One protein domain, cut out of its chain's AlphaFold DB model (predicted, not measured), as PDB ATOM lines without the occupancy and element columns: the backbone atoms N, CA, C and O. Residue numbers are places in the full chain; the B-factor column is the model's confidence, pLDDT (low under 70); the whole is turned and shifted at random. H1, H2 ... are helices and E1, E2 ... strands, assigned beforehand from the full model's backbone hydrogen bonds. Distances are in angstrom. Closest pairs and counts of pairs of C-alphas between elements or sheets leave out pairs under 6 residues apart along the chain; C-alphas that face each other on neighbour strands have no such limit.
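AT A GLANCE: This is residues 2 to 102 of the 103 residues of the protein "Diphthine synthase" of archaeon BMS3Bbin16 (UniProt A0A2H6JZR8). One four-stranded antiparallel sheet makes the core, with short helix H3 over one face and H4 standing up from the opposite face at edge strand E3. The longest helix, H2, meets the sheet with its first residues, 25 to 29, and passes close to H3, while H1 sits near edge strand E1. The printed part has 101 residues with four named helices and four named strands, in the order H1 E1 H2 E2 E3 H3 E4 H4; the sheet's order is E1 E4 E2 E3 and the class is mixed, helices and strands. The whole is compact, with a radius of gyration of the C-alphas of 13.1 A and spans of 36 by 36 by 20 A.

HOW THE PARTS SIT: The sheet holds E1, residues 12 to 15, E4, residues 81 to 85, E2, residues 49 to 54, and E3, residues 62 to 67. E1 and E4 are antiparallel at 158 degrees, with N 14 and O 83 2.8 A apart, within hydrogen-bond range. E4 and E2 are antiparallel at 162 degrees, with N 84 and O 51 at 2.8 A. E2 and E3 form a hairpin at 163 degrees, with N 52 and O 64 at 2.9 A. H3, residues 68 to 71, is on the sheet at a height of 7.5 A; it lies over none of the strands, but only just, as 2 of its C-alphas fall on E2 and 2 on E3. H4, residues 91 to 101, is on the opposite face from H3, over E3, at a height of 9.2 A, and stands up from the sheet at 49 degrees; the closest C-alphas of E3 and H4 are those of Ile 64 and Gly 101, 4.4 A apart. H2, residues 25 to 39, only grazes the sheet with residues 25 to 29; its closest C-alphas to E2 are those of Val 25 and Gly 52, 6.0 A apart. H2 and H3 are close but not clearly touching, with the closest C-alphas, of Leu 29 and Ile 68, at 6.8 A. H1, residues 2 to 7, only grazes the sheet; the closest C-alphas of H1 and E1, of Ala 2 and Thr 12, are 6.1 A apart. E1, H2 and E2 make a split strand-helix-strand unit, two strands running the same way with E4 between them, and its crossover is right-handed; E3, H3 and E4 make another, right-handed too, with E2 between. Every O i to N i+4 pair is within hydrogen-bond range in H1, H2 and H4; H3 is too short for such a pair.

IN THESE COORDINATES: H1 begins at C-alpha 2, (4.340, -10.092, 34.615). H2 is 20.5 A long from first to last C-alpha, E2 16.8 A, E3 16.4 A, H4 14.3 A and E4 13.6 A. H4 ends at C-alpha 101, (22.705, -4.274, 24.526).

THE WHOLE: The two C-alphas farthest apart, those of Asp 20 and Phe 91, are 39.1 A apart. The printed part has no cut and no long link. Its mean pLDDT is 95.1, and no printed residue is under 70.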
ATOM      1  N   ALA A   2       2.902  -9.864  34.857       83.38
ATOM      2  CA  ALA A   2       4.340 -10.092  34.615       83.38
ATOM      3  C   ALA A   2       4.863 -11.448  35.143       83.38
ATOM      4  O   ALA A   2       5.546 -12.170  34.426       83.38
ATOM      5  N   SER A   3       4.462 -11.850  36.358       89.81
ATOM      6  CA  SER A   3       4.780 -13.188  36.902       89.81
ATOM      7  C   SER A   3       4.196 -14.333  36.068       89.81
ATOM      8  O   SER A   3       4.847 -15.355  35.886       89.81
ATOM      9  N   GLU A   4       2.999 -14.152  35.509       93.25
ATOM     10  CA  GLU A   4       2.350 -15.165  34.669       93.25
ATOM     11  C   GLU A   4       3.037 -15.286  33.306       93.25
ATOM     12  O   GLU A   4       3.313 -16.391  32.854       93.25
ATOM     13  N   ASN A   5       3.383 -14.157  32.682       94.56
ATOM     14  CA  ASN A   5       4.139 -14.138  31.432       94.56
ATOM     15  C   ASN A   5       5.498 -14.822  31.603       94.56
ATOM     16  O   ASN A   5       5.834 -15.705  30.820       94.56
ATOM     17  N   LYS A   6       6.226 -14.496  32.681       91.62
ATOM     18  CA  LYS A   6       7.521 -15.116  32.986       91.62
ATOM     19  C   LYS A   6       7.410 -16.633  33.150       91.62
ATOM     20  O   LYS A   6       8.220 -17.360  32.591       91.62
ATOM     21  N   LYS A   7       6.380 -17.124  33.851       93.19
ATOM     22  CA  LYS A   7       6.120 -18.572  34.000       93.19
ATOM     23  C   LYS A   7       5.858 -19.285  32.673       93.19
ATOM     24  O   LYS A   7       6.055 -20.490  32.593       93.19
ATOM     25  N   ARG A   8       5.395 -18.557  31.657       95.50
ATOM     26  CA  ARG A   8       5.132 -19.071  30.307       95.50
ATOM     27  C   ARG A   8       6.288 -18.823  29.336       95.50
ATOM     28  O   ARG A   8       6.108 -19.040  28.145       95.50
ATOM     29  N   GLY A   9       7.425 -18.313  29.815       94.44
ATOM     30  CA  GLY A   9       8.557 -17.947  28.965       94.44
ATOM     31  C   GLY A   9       8.294 -16.738  28.060       94.44
ATOM     32  O   GLY A   9       9.047 -16.514  27.124       94.44
ATOM     33  N   LEU A  10       7.257 -15.933  28.327       97.00
ATOM     34  CA  LEU A  10       6.880 -14.783  27.503       97.00
ATOM     35  C   LEU A  10       7.540 -13.492  27.996       97.00
ATOM     36  O   LEU A  10       7.537 -13.193  29.195       97.00
ATOM     37  N   HIS A  11       8.021 -12.672  27.060       97.31
ATOM     38  CA  HIS A  11       8.497 -11.326  27.378       97.31
ATOM     39  C   HIS A  11       7.352 -10.441  27.884       97.31
ATOM     40  O   HIS A  11       6.187 -10.581  27.503       97.31
ATOM     41  N   THR A  12       7.691  -9.494  28.751       97.31
ATOM     42  CA  THR A  12       6.751  -8.506  29.276       97.31
ATOM     43  C   THR A  12       7.275  -7.108  29.005       97.31
ATOM     44  O   THR A  12       8.298  -6.710  29.558       97.31
ATOM     45  N   LEU A  13       6.538  -6.359  28.188       97.19
ATOM     46  CA  LEU A  13       6.738  -4.929  27.985       97.19
ATOM     47  C   LEU A  13       6.081  -4.153  29.132       97.19
ATOM     48  O   LEU A  13       4.897  -4.344  29.416       97.19
ATOM     49  N   LEU A  14       6.843  -3.281  29.780       96.50
ATOM     50  CA  LEU A  14       6.388  -2.427  30.868       96.50
ATOM     51  C   LEU A  14       6.451  -0.967  30.421       96.50
ATOM     52  O   LEU A  14       7.530  -0.391  30.272       96.50
ATOM     53  N   PHE A  15       5.276  -0.368  30.231       95.62
ATOM     54  CA  PHE A  15       5.157   1.079  30.096       95.62
ATOM     55  C   PHE A  15       5.415   1.742  31.445       95.62
ATOM     56  O   PHE A  15       4.920   1.278  32.475       95.62
ATOM     57  N   LEU A  16       6.204   2.814  31.424       96.00
ATOM     58  CA  LEU A  16       6.562   3.565  32.619       96.00
ATOM     59  C   LEU A  16       5.634   4.769  32.781       96.00
ATOM     60  O   LEU A  16       5.113   5.299  31.800       96.00
ATOM     61  N   ASP A  17       5.392   5.159  34.032       95.25
ATOM     62  CA  ASP A  17       4.428   6.210  34.349       95.25
ATOM     63  C   ASP A  17       4.865   7.575  33.791       95.25
ATOM     64  O   ASP A  17       6.055   7.883  33.686       95.25
ATOM     65  N   ILE A  18       3.879   8.396  33.438       94.12
ATOM     66  CA  ILE A  18       4.057   9.713  32.815       94.12
ATOM     67  C   ILE A  18       3.328  10.831  33.568       94.12
ATOM     68  O   ILE A  18       3.384  11.982  33.143       94.12
ATOM     69  N   LYS A  19       2.598  10.504  34.643       84.25
ATOM     70  CA  LYS A  19       1.570  11.384  35.213       84.25
ATOM     71  C   LYS A  19       2.103  12.699  35.795       84.25
ATOM     72  O   LYS A  19       1.535  13.742  35.497       84.25
ATOM     73  N   ASP A  20       3.175  12.652  36.587       84.38
ATOM     74  CA  ASP A  20       3.764  13.848  37.227       84.38
ATOM     75  C   ASP A  20       5.164  14.172  36.690       84.38
ATOM     76  O   ASP A  20       5.574  15.327  36.584       84.38
ATOM     77  N   ARG A  21       5.911  13.131  36.330       89.94
ATOM     78  CA  ARG A  21       7.168  13.185  35.588       89.94
ATOM     79  C   ARG A  21       7.346  11.856  34.874       89.94
ATOM     80  O   ARG A  21       6.795  10.846  35.306       89.94
ATOM     81  N   LEU A  22       8.129  11.864  33.804       94.38
ATOM     82  CA  LEU A  22       8.447  10.645  33.074       94.38
ATOM     83  C   LEU A  22       9.316   9.751  33.961       94.38
ATOM     84  O   LEU A  22      10.416  10.139  34.361       94.38
ATOM     85  N   MET A  23       8.788   8.579  34.293       96.94
ATOM     86  CA  MET A  23       9.495   7.581  35.078       96.94
ATOM     87  C   MET A  23      10.643   6.988  34.259       96.94
ATOM     88  O   MET A  23      10.495   6.618  33.092       96.94
ATOM     89  N   THR A  24      11.799   6.876  34.902       97.69
ATOM     90  CA  THR A  24      12.999   6.267  34.323       97.69
ATOM     91  C   THR A  24      13.026   4.755  34.555       97.69
ATOM     92  O   THR A  24      12.443   4.236  35.510       97.69
ATOM     93  N   VAL A  25      13.777   4.024  33.726       98.12
ATOM     94  CA  VAL A  25      14.077   2.594  33.943       98.12
ATOM     95  C   VAL A  25      14.675   2.352  35.329       98.12
ATOM     96  O   VAL A  25      14.280   1.406  36.002       98.12
ATOM     97  N   ASN A  26      15.576   3.218  35.799       97.94
ATOM     98  CA  ASN A  26      16.219   3.080  37.106       97.94
ATOM     99  C   ASN A  26      15.192   3.082  38.248       97.94
ATOM    100  O   ASN A  26      15.314   2.321  39.206       97.94
ATOM    101  N   GLU A  27      14.169   3.928  38.149       97.31
ATOM    102  CA  GLU A  27      13.083   4.003  39.129       97.31
ATOM    103  C   GLU A  27      12.163   2.796  39.041       97.31
ATOM    104  O   GLU A  27      11.841   2.204  40.069       97.31
ATOM    105  N   ALA A  28      11.806   2.386  37.823       97.50
ATOM    106  CA  ALA A  28      11.011   1.189  37.593       97.50
ATOM    107  C   ALA A  28      11.687  -0.058  38.183       97.50
ATOM    108  O   ALA A  28      11.045  -0.836  38.884       97.50
ATOM    109  N   LEU A  29      12.997  -0.218  37.971       98.00
ATOM    110  CA  LEU A  29      13.781  -1.323  38.526       98.00
ATOM    111  C   LEU A  29      13.805  -1.311  40.058       98.00
ATOM    112  O   LEU A  29      13.643  -2.364  40.671       98.00
ATOM    113  N   LYS A  30      13.951  -0.137  40.690       97.75
ATOM    114  CA  LYS A  30      13.883  -0.005  42.157       97.75
ATOM    115  C   LYS A  30      12.515  -0.416  42.697       97.75
ATOM    116  O   LYS A  30      12.447  -1.240  43.603       97.75
ATOM    117  N   ILE A  31      11.437   0.082  42.086       96.75
ATOM    118  CA  ILE A  31      10.061  -0.278  42.458       96.75
ATOM    119  C   ILE A  31       9.839  -1.788  42.303       96.75
ATOM    120  O   ILE A  31       9.253  -2.421  43.178       96.75
ATOM    121  N   LEU A  32      10.318  -2.385  41.210       96.50
ATOM    122  CA  LEU A  32      10.193  -3.822  40.977       96.50
ATOM    123  C   LEU A  32      10.964  -4.653  42.011       96.50
ATOM    124  O   LEU A  32      10.421  -5.652  42.477       96.50
ATOM    125  N   LEU A  33      12.174  -4.241  42.403       97.38
ATOM    126  CA  LEU A  33      12.932  -4.898  43.474       97.38
ATOM    127  C   LEU A  33      12.236  -4.782  44.834       97.38
ATOM    128  O   LEU A  33      12.226  -5.748  45.594       97.38
ATOM    129  N   ASP A  34      11.647  -3.624  45.144       97.44
ATOM    130  CA  ASP A  34      10.875  -3.435  46.375       97.44
ATOM    131  C   ASP A  34       9.647  -4.358  46.400       97.44
ATOM    132  O   ASP A  34       9.415  -5.061  47.381       97.44
ATOM    133  N   ILE A  35       8.912  -4.440  45.287       95.44
ATOM    134  CA  ILE A  35       7.781  -5.364  45.140       95.44
ATOM    135  C   ILE A  35       8.242  -6.823  45.249       95.44
ATOM    136  O   ILE A  35       7.544  -7.635  45.855       95.44
ATOM    137  N   GLU A  36       9.386  -7.178  44.660       95.38
ATOM    138  CA  GLU A  36       9.948  -8.529  44.741       95.38
ATOM    139  C   GLU A  36      10.311  -8.895  46.182       95.38
ATOM    140  O   GLU A  36       9.954  -9.983  46.629       95.38
ATOM    141  N   ARG A  37      10.942  -7.987  46.935       95.81
ATOM    142  CA  ARG A  37      11.247  -8.188  48.360       95.81
ATOM    143  C   ARG A  37       9.982  -8.454  49.176       95.81
ATOM    144  O   ARG A  37       9.991  -9.324  50.042       95.81
ATOM    145  N   ASP A  38       8.912  -7.719  48.894       95.94
ATOM    146  CA  ASP A  38       7.683  -7.792  49.680       95.94
ATOM    147  C   ASP A  38       6.796  -8.986  49.283       95.94
ATOM    148  O   ASP A  38       6.084  -9.537  50.123       95.94
ATOM    149  N   LYS A  39       6.806  -9.390  48.003       94.56
ATOM    150  CA  LYS A  39       5.872 -10.392  47.456       94.56
ATOM    151  C   LYS A  39       6.506 -11.714  47.019       94.56
ATOM    152  O   LYS A  39       5.760 -12.671  46.826       94.56
ATOM    153  N   GLY A  40       7.823 -11.781  46.815       92.00
ATOM    154  CA  GLY A  40       8.539 -13.003  46.424       92.00
ATOM    155  C   GLY A  40       8.016 -13.655  45.139       92.00
ATOM    156  O   GLY A  40       7.849 -14.873  45.078       92.00
ATOM    157  N   LEU A  41       7.675 -12.853  44.125       89.25
ATOM    158  CA  LEU A  41       7.030 -13.332  42.894       89.25
ATOM    159  C   LEU A  41       8.013 -13.951  41.888       89.25
ATOM    160  O   LEU A  41       7.580 -14.457  40.846       89.25
ATOM    161  N   ASN A  42       9.311 -13.889  42.190       89.12
ATOM    162  CA  ASN A  42      10.442 -14.297  41.374       89.12
ATOM    163  C   ASN A  42      10.429 -13.672  39.968       89.12
ATOM    164  O   ASN A  42      10.782 -14.311  38.973       89.12
ATOM    165  N   VAL A  43       9.987 -12.417  39.856       89.81
ATOM    166  CA  VAL A  43       9.893 -11.691  38.581       89.81
ATOM    167  C   VAL A  43      11.130 -10.846  38.349       89.81
ATOM    168  O   VAL A  43      11.737 -10.961  37.284       89.81
ATOM    169  N   ALA A  44      11.504 -10.040  39.338       94.19
ATOM    170  CA  ALA A  44      12.536  -9.021  39.216       94.19
ATOM    171  C   ALA A  44      13.483  -9.103  40.414       94.19
ATOM    172  O   ALA A  44      13.368  -8.350  41.371       94.19
ATOM    173  N   THR A  45      14.412 -10.054  40.361       96.50
ATOM    174  CA  THR A  45      15.502 -10.191  41.338       96.50
ATOM    175  C   THR A  45      16.750  -9.453  40.855       96.50
ATOM    176  O   THR A  45      16.881  -9.165  39.668       96.50
ATOM    177  N   ASN A  46      17.719  -9.214  41.743       96.88
ATOM    178  CA  ASN A  46      18.999  -8.589  41.377       96.88
ATOM    179  C   ASN A  46      19.717  -9.279  40.203       96.88
ATOM    180  O   ASN A  46      20.387  -8.610  39.419       96.88
ATOM    181  N   ASP A  47      19.565 -10.597  40.080       96.56
ATOM    182  CA  ASP A  47      20.186 -11.407  39.033       96.56
ATOM    183  C   ASP A  47      19.289 -11.643  37.814       96.56
ATOM    184  O   ASP A  47      19.754 -12.238  36.841       96.56
ATOM    185  N   SER A  48      18.031 -11.187  37.849       96.06
ATOM    186  CA  SER A  48      17.136 -11.242  36.692       96.06
ATOM    187  C   SER A  48      17.672 -10.347  35.578       96.06
ATOM    188  O   SER A  48      18.148  -9.244  35.846       96.06
ATOM    189  N   ILE A  49      17.574 -10.813  34.335       97.06
ATOM    190  CA  ILE A  49      17.857  -9.979  33.167       97.06
ATOM    191  C   ILE A  49      16.693  -9.014  32.955       97.06
ATOM    192  O   ILE A  49      15.529  -9.394  33.096       97.06
ATOM    193  N   ALA A  50      17.015  -7.774  32.618       98.12
ATOM    194  CA  ALA A  50      16.079  -6.771  32.145       98.12
ATOM    195  C   ALA A  50      16.699  -6.019  30.961       98.12
ATOM    196  O   ALA A  50      17.914  -6.042  30.764       98.12
ATOM    197  N   ILE A  51      15.856  -5.371  30.163       98.38
ATOM    198  CA  ILE A  51      16.282  -4.566  29.019       98.38
ATOM    199  C   ILE A  51      15.649  -3.190  29.180       98.38
ATOM    200  O   ILE A  51      14.424  -3.056  29.147       98.38
ATOM    201  N   GLY A  52      16.476  -2.175  29.394       98.12
ATOM    202  CA  GLY A  52      16.033  -0.793  29.442       98.12
ATOM    203  C   GLY A  52      16.249  -0.112  28.098       98.12
ATOM    204  O   GLY A  52      17.297  -0.262  27.467       98.12
ATOM    205  N   LEU A  53      15.235   0.630  27.675       97.56
ATOM    206  CA  LEU A  53      15.205   1.352  26.414       97.56
ATOM    207  C   LEU A  53      14.915   2.826  26.692       97.56
ATOM    208  O   LEU A  53      13.949   3.130  27.391       97.56
ATOM    209  N   GLY A  54      15.718   3.730  26.138       96.44
ATOM    210  CA  GLY A  54      15.531   5.179  26.224       96.44
ATOM    211  C   GLY A  54      15.378   5.805  24.843       96.44
ATOM    212  O   GLY A  54      16.043   5.383  23.895       96.44
ATOM    213  N   CYS A  55      14.483   6.789  24.712       91.94
ATOM    214  CA  CYS A  55      14.269   7.561  23.481       91.94
ATOM    215  C   CYS A  55      14.115   6.709  22.204       91.94
ATOM    216  O   CYS A  55      14.648   7.045  21.142       91.94
ATOM    217  N   VAL A  56      13.384   5.592  22.292       88.25
ATOM    218  CA  VAL A  56      13.133   4.705  21.145       88.25
ATOM    219  C   VAL A  56      12.434   5.483  20.026       88.25
ATOM    220  O   VAL A  56      11.409   6.120  20.259       88.25
ATOM    221  N   GLY A  57      12.991   5.425  18.813       85.75
ATOM    222  CA  GLY A  57      12.499   6.164  17.643       85.75
ATOM    223  C   GLY A  57      13.132   7.546  17.436       85.75
ATOM    224  O   GLY A  57      12.813   8.206  16.451       85.75
ATOM    225  N   SER A  58      14.026   7.979  18.330       90.81
ATOM    226  CA  SER A  58      14.868   9.165  18.123       90.81
ATOM    227  C   SER A  58      16.128   8.845  17.304       90.81
ATOM    228  O   SER A  58      16.399   7.686  16.993       90.81
ATOM    229  N   GLU A  59      16.928   9.869  16.992       90.62
ATOM    230  CA  GLU A  59      18.251   9.710  16.367       90.62
ATOM    231  C   GLU A  59      19.299   9.105  17.318       90.62
ATOM    232  O   GLU A  59      20.323   8.594  16.867       90.62
ATOM    233  N   THR A  60      19.045   9.135  18.629       88.50
ATOM    234  CA  THR A  60      19.970   8.654  19.666       88.50
ATOM    235  C   THR A  60      19.253   7.735  20.665       88.50
ATOM    236  O   THR A  60      19.136   8.085  21.847       88.50
ATOM    237  N   PRO A  61      18.714   6.582  20.223       93.94
ATOM    238  CA  PRO A  61      18.090   5.632  21.130       93.94
ATOM    239  C   PRO A  61      19.153   4.964  22.008       93.94
ATOM    240  O   PRO A  61      20.277   4.716  21.569       93.94
ATOM    241  N   VAL A  62      18.779   4.627  23.238       96.88
ATOM    242  CA  VAL A  62      19.634   3.880  24.166       96.88
ATOM    243  C   VAL A  62      19.013   2.515  24.418       96.88
ATOM    244  O   VAL A  62      17.829   2.420  24.734       96.88
ATOM    245  N   LEU A  63      19.812   1.457  24.289       97.12
ATOM    246  CA  LEU A  63      19.434   0.081  24.599       97.12
ATOM    247  C   LEU A  63      20.513  -0.505  25.501       97.12
ATOM    248  O   LEU A  63      21.674  -0.567  25.114       97.12
ATOM    249  N   ILE A  64      20.130  -0.925  26.707       98.12
ATOM    250  CA  ILE A  64      21.041  -1.613  27.625       98.12
ATOM    251  C   ILE A  64      20.315  -2.818  28.212       98.12
ATOM    252  O   ILE A  64      19.228  -2.690  28.784       98.12
ATOM    253  N   ALA A  65      20.929  -3.984  28.074       98.25
ATOM    254  CA  ALA A  65      20.474  -5.244  28.630       98.25
ATOM    255  C   ALA A  65      21.469  -5.729  29.681       98.25
ATOM    256  O   ALA A  65      22.666  -5.481  29.591       98.25
ATOM    257  N   GLY A  66      20.973  -6.392  30.718       97.94
ATOM    258  CA  GLY A  66      21.838  -6.883  31.782       97.94
ATOM    259  C   GLY A  66      21.067  -7.286  33.022       97.94
ATOM    260  O   GLY A  66      19.835  -7.249  33.061       97.94
ATOM    261  N   ARG A  67      21.802  -7.673  34.065       98.00
ATOM    262  CA  ARG A  67      21.194  -7.979  35.362       98.00
ATOM    263  C   ARG A  67      20.696  -6.697  36.013       98.00
ATOM    264  O   ARG A  67      21.378  -5.675  35.969       98.00
ATOM    265  N   ILE A  68      19.547  -6.758  36.684       98.06
ATOM    266  CA  ILE A  68      18.933  -5.589  37.337       98.06
ATOM    267  C   ILE A  68      19.930  -4.833  38.230       98.06
ATOM    268  O   ILE A  68      19.981  -3.601  38.182       98.06
ATOM    269  N   LYS A  69      20.755  -5.556  38.997       97.38
ATOM    270  CA  LYS A  69      21.775  -4.956  39.874       97.38
ATOM    271  C   LYS A  69      22.774  -4.060  39.133       97.38
ATOM    272  O   LYS A  69      23.203  -3.049  39.679       97.38
ATOM    273  N   ASP A  70      23.101  -4.408  37.892       97.00
ATOM    274  CA  ASP A  70      24.078  -3.697  37.068       97.00
ATOM    275  C   ASP A  70      23.428  -2.541  36.295       97.00
ATOM    276  O   ASP A  70      24.100  -1.551  35.993       97.00
ATOM    277  N   LEU A  71      22.122  -2.646  36.014       97.50
ATOM    278  CA  LEU A  71      21.331  -1.658  35.274       97.50
ATOM    279  C   LEU A  71      20.843  -0.483  36.127       97.50
ATOM    280  O   LEU A  71      20.690   0.619  35.607       97.50
ATOM    281  N   ILE A  72      20.618  -0.673  37.431       96.00
ATOM    282  CA  ILE A  72      20.066   0.370  38.319       96.00
ATOM    283  C   ILE A  72      20.888   1.665  38.335       96.00
ATOM    284  O   ILE A  72      20.327   2.733  38.583       96.00
ATOM    285  N   GLY A  73      22.192   1.584  38.069       95.00
ATOM    286  CA  GLY A  73      23.089   2.738  37.994       95.00
ATOM    287  C   GLY A  73      23.414   3.214  36.578       95.00
ATOM    288  O   GLY A  73      24.246   4.106  36.437       95.00
ATOM    289  N   ARG A  74      22.834   2.614  35.532       97.62
ATOM    290  CA  ARG A  74      23.155   2.962  34.138       97.62
ATOM    291  C   ARG A  74      22.377   4.183  33.678       97.62
ATOM    292  O   ARG A  74      21.256   4.417  34.129       97.62
ATOM    293  N   ASP A  75      22.992   4.929  32.770       96.69
ATOM    294  CA  ASP A  75      22.360   6.047  32.089       96.69
ATOM    295  C   ASP A  75      21.635   5.536  30.840       96.69
ATOM    296  O   ASP A  75      22.254   4.967  29.942       96.69
ATOM    297  N   PHE A  76      20.317   5.717  30.814       96.75
ATOM    298  CA  PHE A  76      19.465   5.369  29.677       96.75
ATOM    299  C   PHE A  76      19.186   6.579  28.775       96.75
ATOM    300  O   PHE A  76      18.359   6.496  27.871       96.75
ATOM    301  N   GLY A  77      19.891   7.690  29.003       94.81
ATOM    302  CA  GLY A  77      19.706   8.934  28.285       94.81
ATOM    303  C   GLY A  77      18.452   9.685  28.740       94.81
ATOM    304  O   GLY A  77      17.964   9.497  29.860       94.81
ATOM    305  N   PRO A  78      17.943  10.595  27.894       93.81
ATOM    306  CA  PRO A  78      16.716  11.309  28.186       93.81
ATOM    307  C   PRO A  78      15.483  10.400  28.079       93.81
ATOM    308  O   PRO A  78      15.434   9.426  27.335       93.81
ATOM    309  N   VAL A  79      14.445  10.784  28.813       93.19
ATOM    310  CA  VAL A  79      13.097  10.206  28.750       93.19
ATOM    311  C   VAL A  79      12.401  10.543  27.417       93.19
ATOM    312  O   VAL A  79      12.698  11.590  26.836       93.19
ATOM    313  N   PRO A  80      11.433   9.732  26.932       94.81
ATOM    314  CA  PRO A  80      10.747   8.622  27.606       94.81
ATOM    315  C   PRO A  80      11.525   7.305  27.586       94.81
ATOM    316  O   PRO A  80      12.219   6.996  26.617       94.81
ATOM    317  N   HIS A  81      11.367   6.507  28.648       97.12
ATOM    318  CA  HIS A  81      11.945   5.166  28.732       97.12
ATOM    319  C   HIS A  81      10.867   4.075  28.760       97.12
ATOM    320  O   HIS A  81       9.719   4.304  29.142       97.12
ATOM    321  N   VAL A  82      11.275   2.862  28.395       97.12
ATOM    322  CA  VAL A  82      10.479   1.636  28.460       97.12
ATOM    323  C   VAL A  82      11.349   0.520  29.037       97.12
ATOM    324  O   VAL A  82      12.563   0.499  28.833       97.12
ATOM    325  N   LEU A  83      10.735  -0.410  29.766       97.81
ATOM    326  CA  LEU A  83      11.418  -1.565  30.343       97.81
ATOM    327  C   LEU A  83      10.834  -2.860  29.779       97.81
ATOM    328  O   LEU A  83       9.619  -3.014  29.685       97.81
ATOM    329  N   ILE A  84      11.696  -3.812  29.440       97.88
ATOM    330  CA  ILE A  84      11.297  -5.166  29.062       97.88
ATOM    331  C   ILE A  84      11.869  -6.143  30.083       97.88
ATOM    332  O   ILE A  84      13.069  -6.154  30.358       97.88
ATOM    333  N   MET A  85      10.994  -6.993  30.617       97.31
ATOM    334  CA  MET A  85      11.382  -8.193  31.349       97.31
ATOM    335  C   MET A  85      11.325  -9.371  30.370       97.31
ATOM    336  O   MET A  85      10.217  -9.774  29.994       97.31
ATOM    337  N   PRO A  86      12.467  -9.894  29.895       96.75
ATOM    338  CA  PRO A  86      12.464 -11.011  28.964       96.75
ATOM    339  C   PRO A  86      11.925 -12.289  29.624       96.75
ATOM    340  O   PRO A  86      12.077 -12.498  30.831       96.75
ATOM    341  N   GLY A  87      11.272 -13.125  28.814       94.94
ATOM    342  CA  GLY A  87      10.976 -14.514  29.140       94.94
ATOM    343  C   GLY A  87      12.164 -15.413  28.796       94.94
ATOM    344  O   GLY A  87      13.304 -15.080  29.116       94.94
ATOM    345  N   GLU A  88      11.908 -16.539  28.134       95.25
ATOM    346  CA  GLU A  88      12.985 -17.366  27.583       95.25
ATOM    347  C   GLU A  88      13.556 -16.679  26.341       95.25
ATOM    348  O   GLU A  88      12.806 -16.311  25.440       95.25
ATOM    349  N   LEU A  89      14.872 -16.462  26.319       95.94
ATOM    350  CA  LEU A  89      15.551 -15.867  25.171       95.94
ATOM    351  C   LEU A  89      15.909 -16.958  24.169       95.94
ATOM    352  O   LEU A  89      16.558 -17.950  24.506       95.94
ATOM    353  N   HIS A  90      15.524 -16.747  22.919       96.62
ATOM    354  CA  HIS A  90      16.035 -17.520  21.802       96.62
ATOM    355  C   HIS A  90      17.495 -17.129  21.516       96.62
ATOM    356  O   HIS A  90      17.891 -15.987  21.746       96.62
ATOM    357  N   PHE A  91      18.304 -18.041  20.965       96.25
ATOM    358  CA  PHE A  91      19.746 -17.803  20.770       96.25
ATOM    359  C   PHE A  91      20.042 -16.518  19.977       96.25
ATOM    360  O   PHE A  91      20.935 -15.762  20.342       96.25
ATOM    361  N   MET A  92      19.246 -16.227  18.942       97.56
ATOM    362  CA  MET A  92      19.395 -14.995  18.154       97.56
ATOM    363  C   MET A  92      19.089 -13.732  18.964       97.56
ATOM    364  O   MET A  92      19.691 -12.690  18.725       97.56
ATOM    365  N   GLU A  93      18.139 -13.798  19.900       97.50
ATOM    366  CA  GLU A  93      17.825 -12.663  20.773       97.50
ATOM    367  C   GLU A  93      18.976 -12.425  21.747       97.50
ATOM    368  O   GLU A  93      19.376 -11.288  21.967       97.50
ATOM    369  N   GLU A  94      19.550 -13.498  22.292       96.62
ATOM    370  CA  GLU A  94      20.714 -13.413  23.167       96.62
ATOM    371  C   GLU A  94      21.936 -12.837  22.437       96.62
ATOM    372  O   GLU A  94      22.593 -11.943  22.966       96.62
ATOM    373  N   GLU A  95      22.222 -13.294  21.212       97.25
ATOM    374  CA  GLU A  95      23.289 -12.736  20.367       97.25
ATOM    375  C   GLU A  95      23.068 -11.248  20.084       97.25
ATOM    376  O   GLU A  95      23.991 -10.449  20.235       97.25
ATOM    377  N   TYR A  96      21.836 -10.854  19.753       97.56
ATOM    378  CA  TYR A  96      21.504  -9.449  19.535       97.56
ATOM    379  C   TYR A  96      21.726  -8.606  20.799       97.56
ATOM    380  O   TYR A  96      22.305  -7.524  20.738       97.56
ATOM    381  N   LEU A  97      21.291  -9.090  21.964       97.12
ATOM    382  CA  LEU A  97      21.456  -8.364  23.225       97.12
ATOM    383  C   LEU A  97      22.919  -8.294  23.674       97.12
ATOM    384  O   LEU A  97      23.298  -7.297  24.285       97.12
ATOM    385  N   LYS A  98      23.747  -9.290  23.350       96.31
ATOM    386  CA  LYS A  98      25.200  -9.234  23.571       96.31
ATOM    387  C   LYS A  98      25.852  -8.163  22.701       96.31
ATOM    388  O   LYS A  98      26.586  -7.327  23.218       96.31
ATOM    389  N   GLU A  99      25.542  -8.158  21.406       96.62
ATOM    390  CA  GLU A  99      26.162  -7.251  20.434       96.62
ATOM    391  C   GLU A  99      25.716  -5.793  20.624       96.62
ATOM    392  O   GLU A  99      26.538  -4.878  20.613       96.62
ATOM    393  N   PHE A 100      24.417  -5.562  20.829       94.56
ATOM    394  CA  PHE A 100      23.837  -4.213  20.839       94.56
ATOM    395  C   PHE A 100      23.436  -3.714  22.229       94.56
ATOM    396  O   PHE A 100      23.320  -2.506  22.426       94.56
ATOM    397  N   GLY A 101      23.185  -4.616  23.182       92.25
ATOM    398  CA  GLY A 101      22.705  -4.274  24.526       92.25
ATOM    399  C   GLY A 101      23.722  -4.443  25.646       92.25
ATOM    400  O   GLY A 101      23.454  -3.984  26.754       92.25
ATOM    401  N   GLY A 102      24.867  -5.072  25.376       91.56
ATOM    402  CA  GLY A 102      25.905  -5.333  26.373       91.56
ATOM    403  C   GLY A 102      25.525  -6.379  27.428       91.56
ATOM    404  O   GLY A 102      26.032  -6.288  28.547       91.56
TER     405      GLY A 102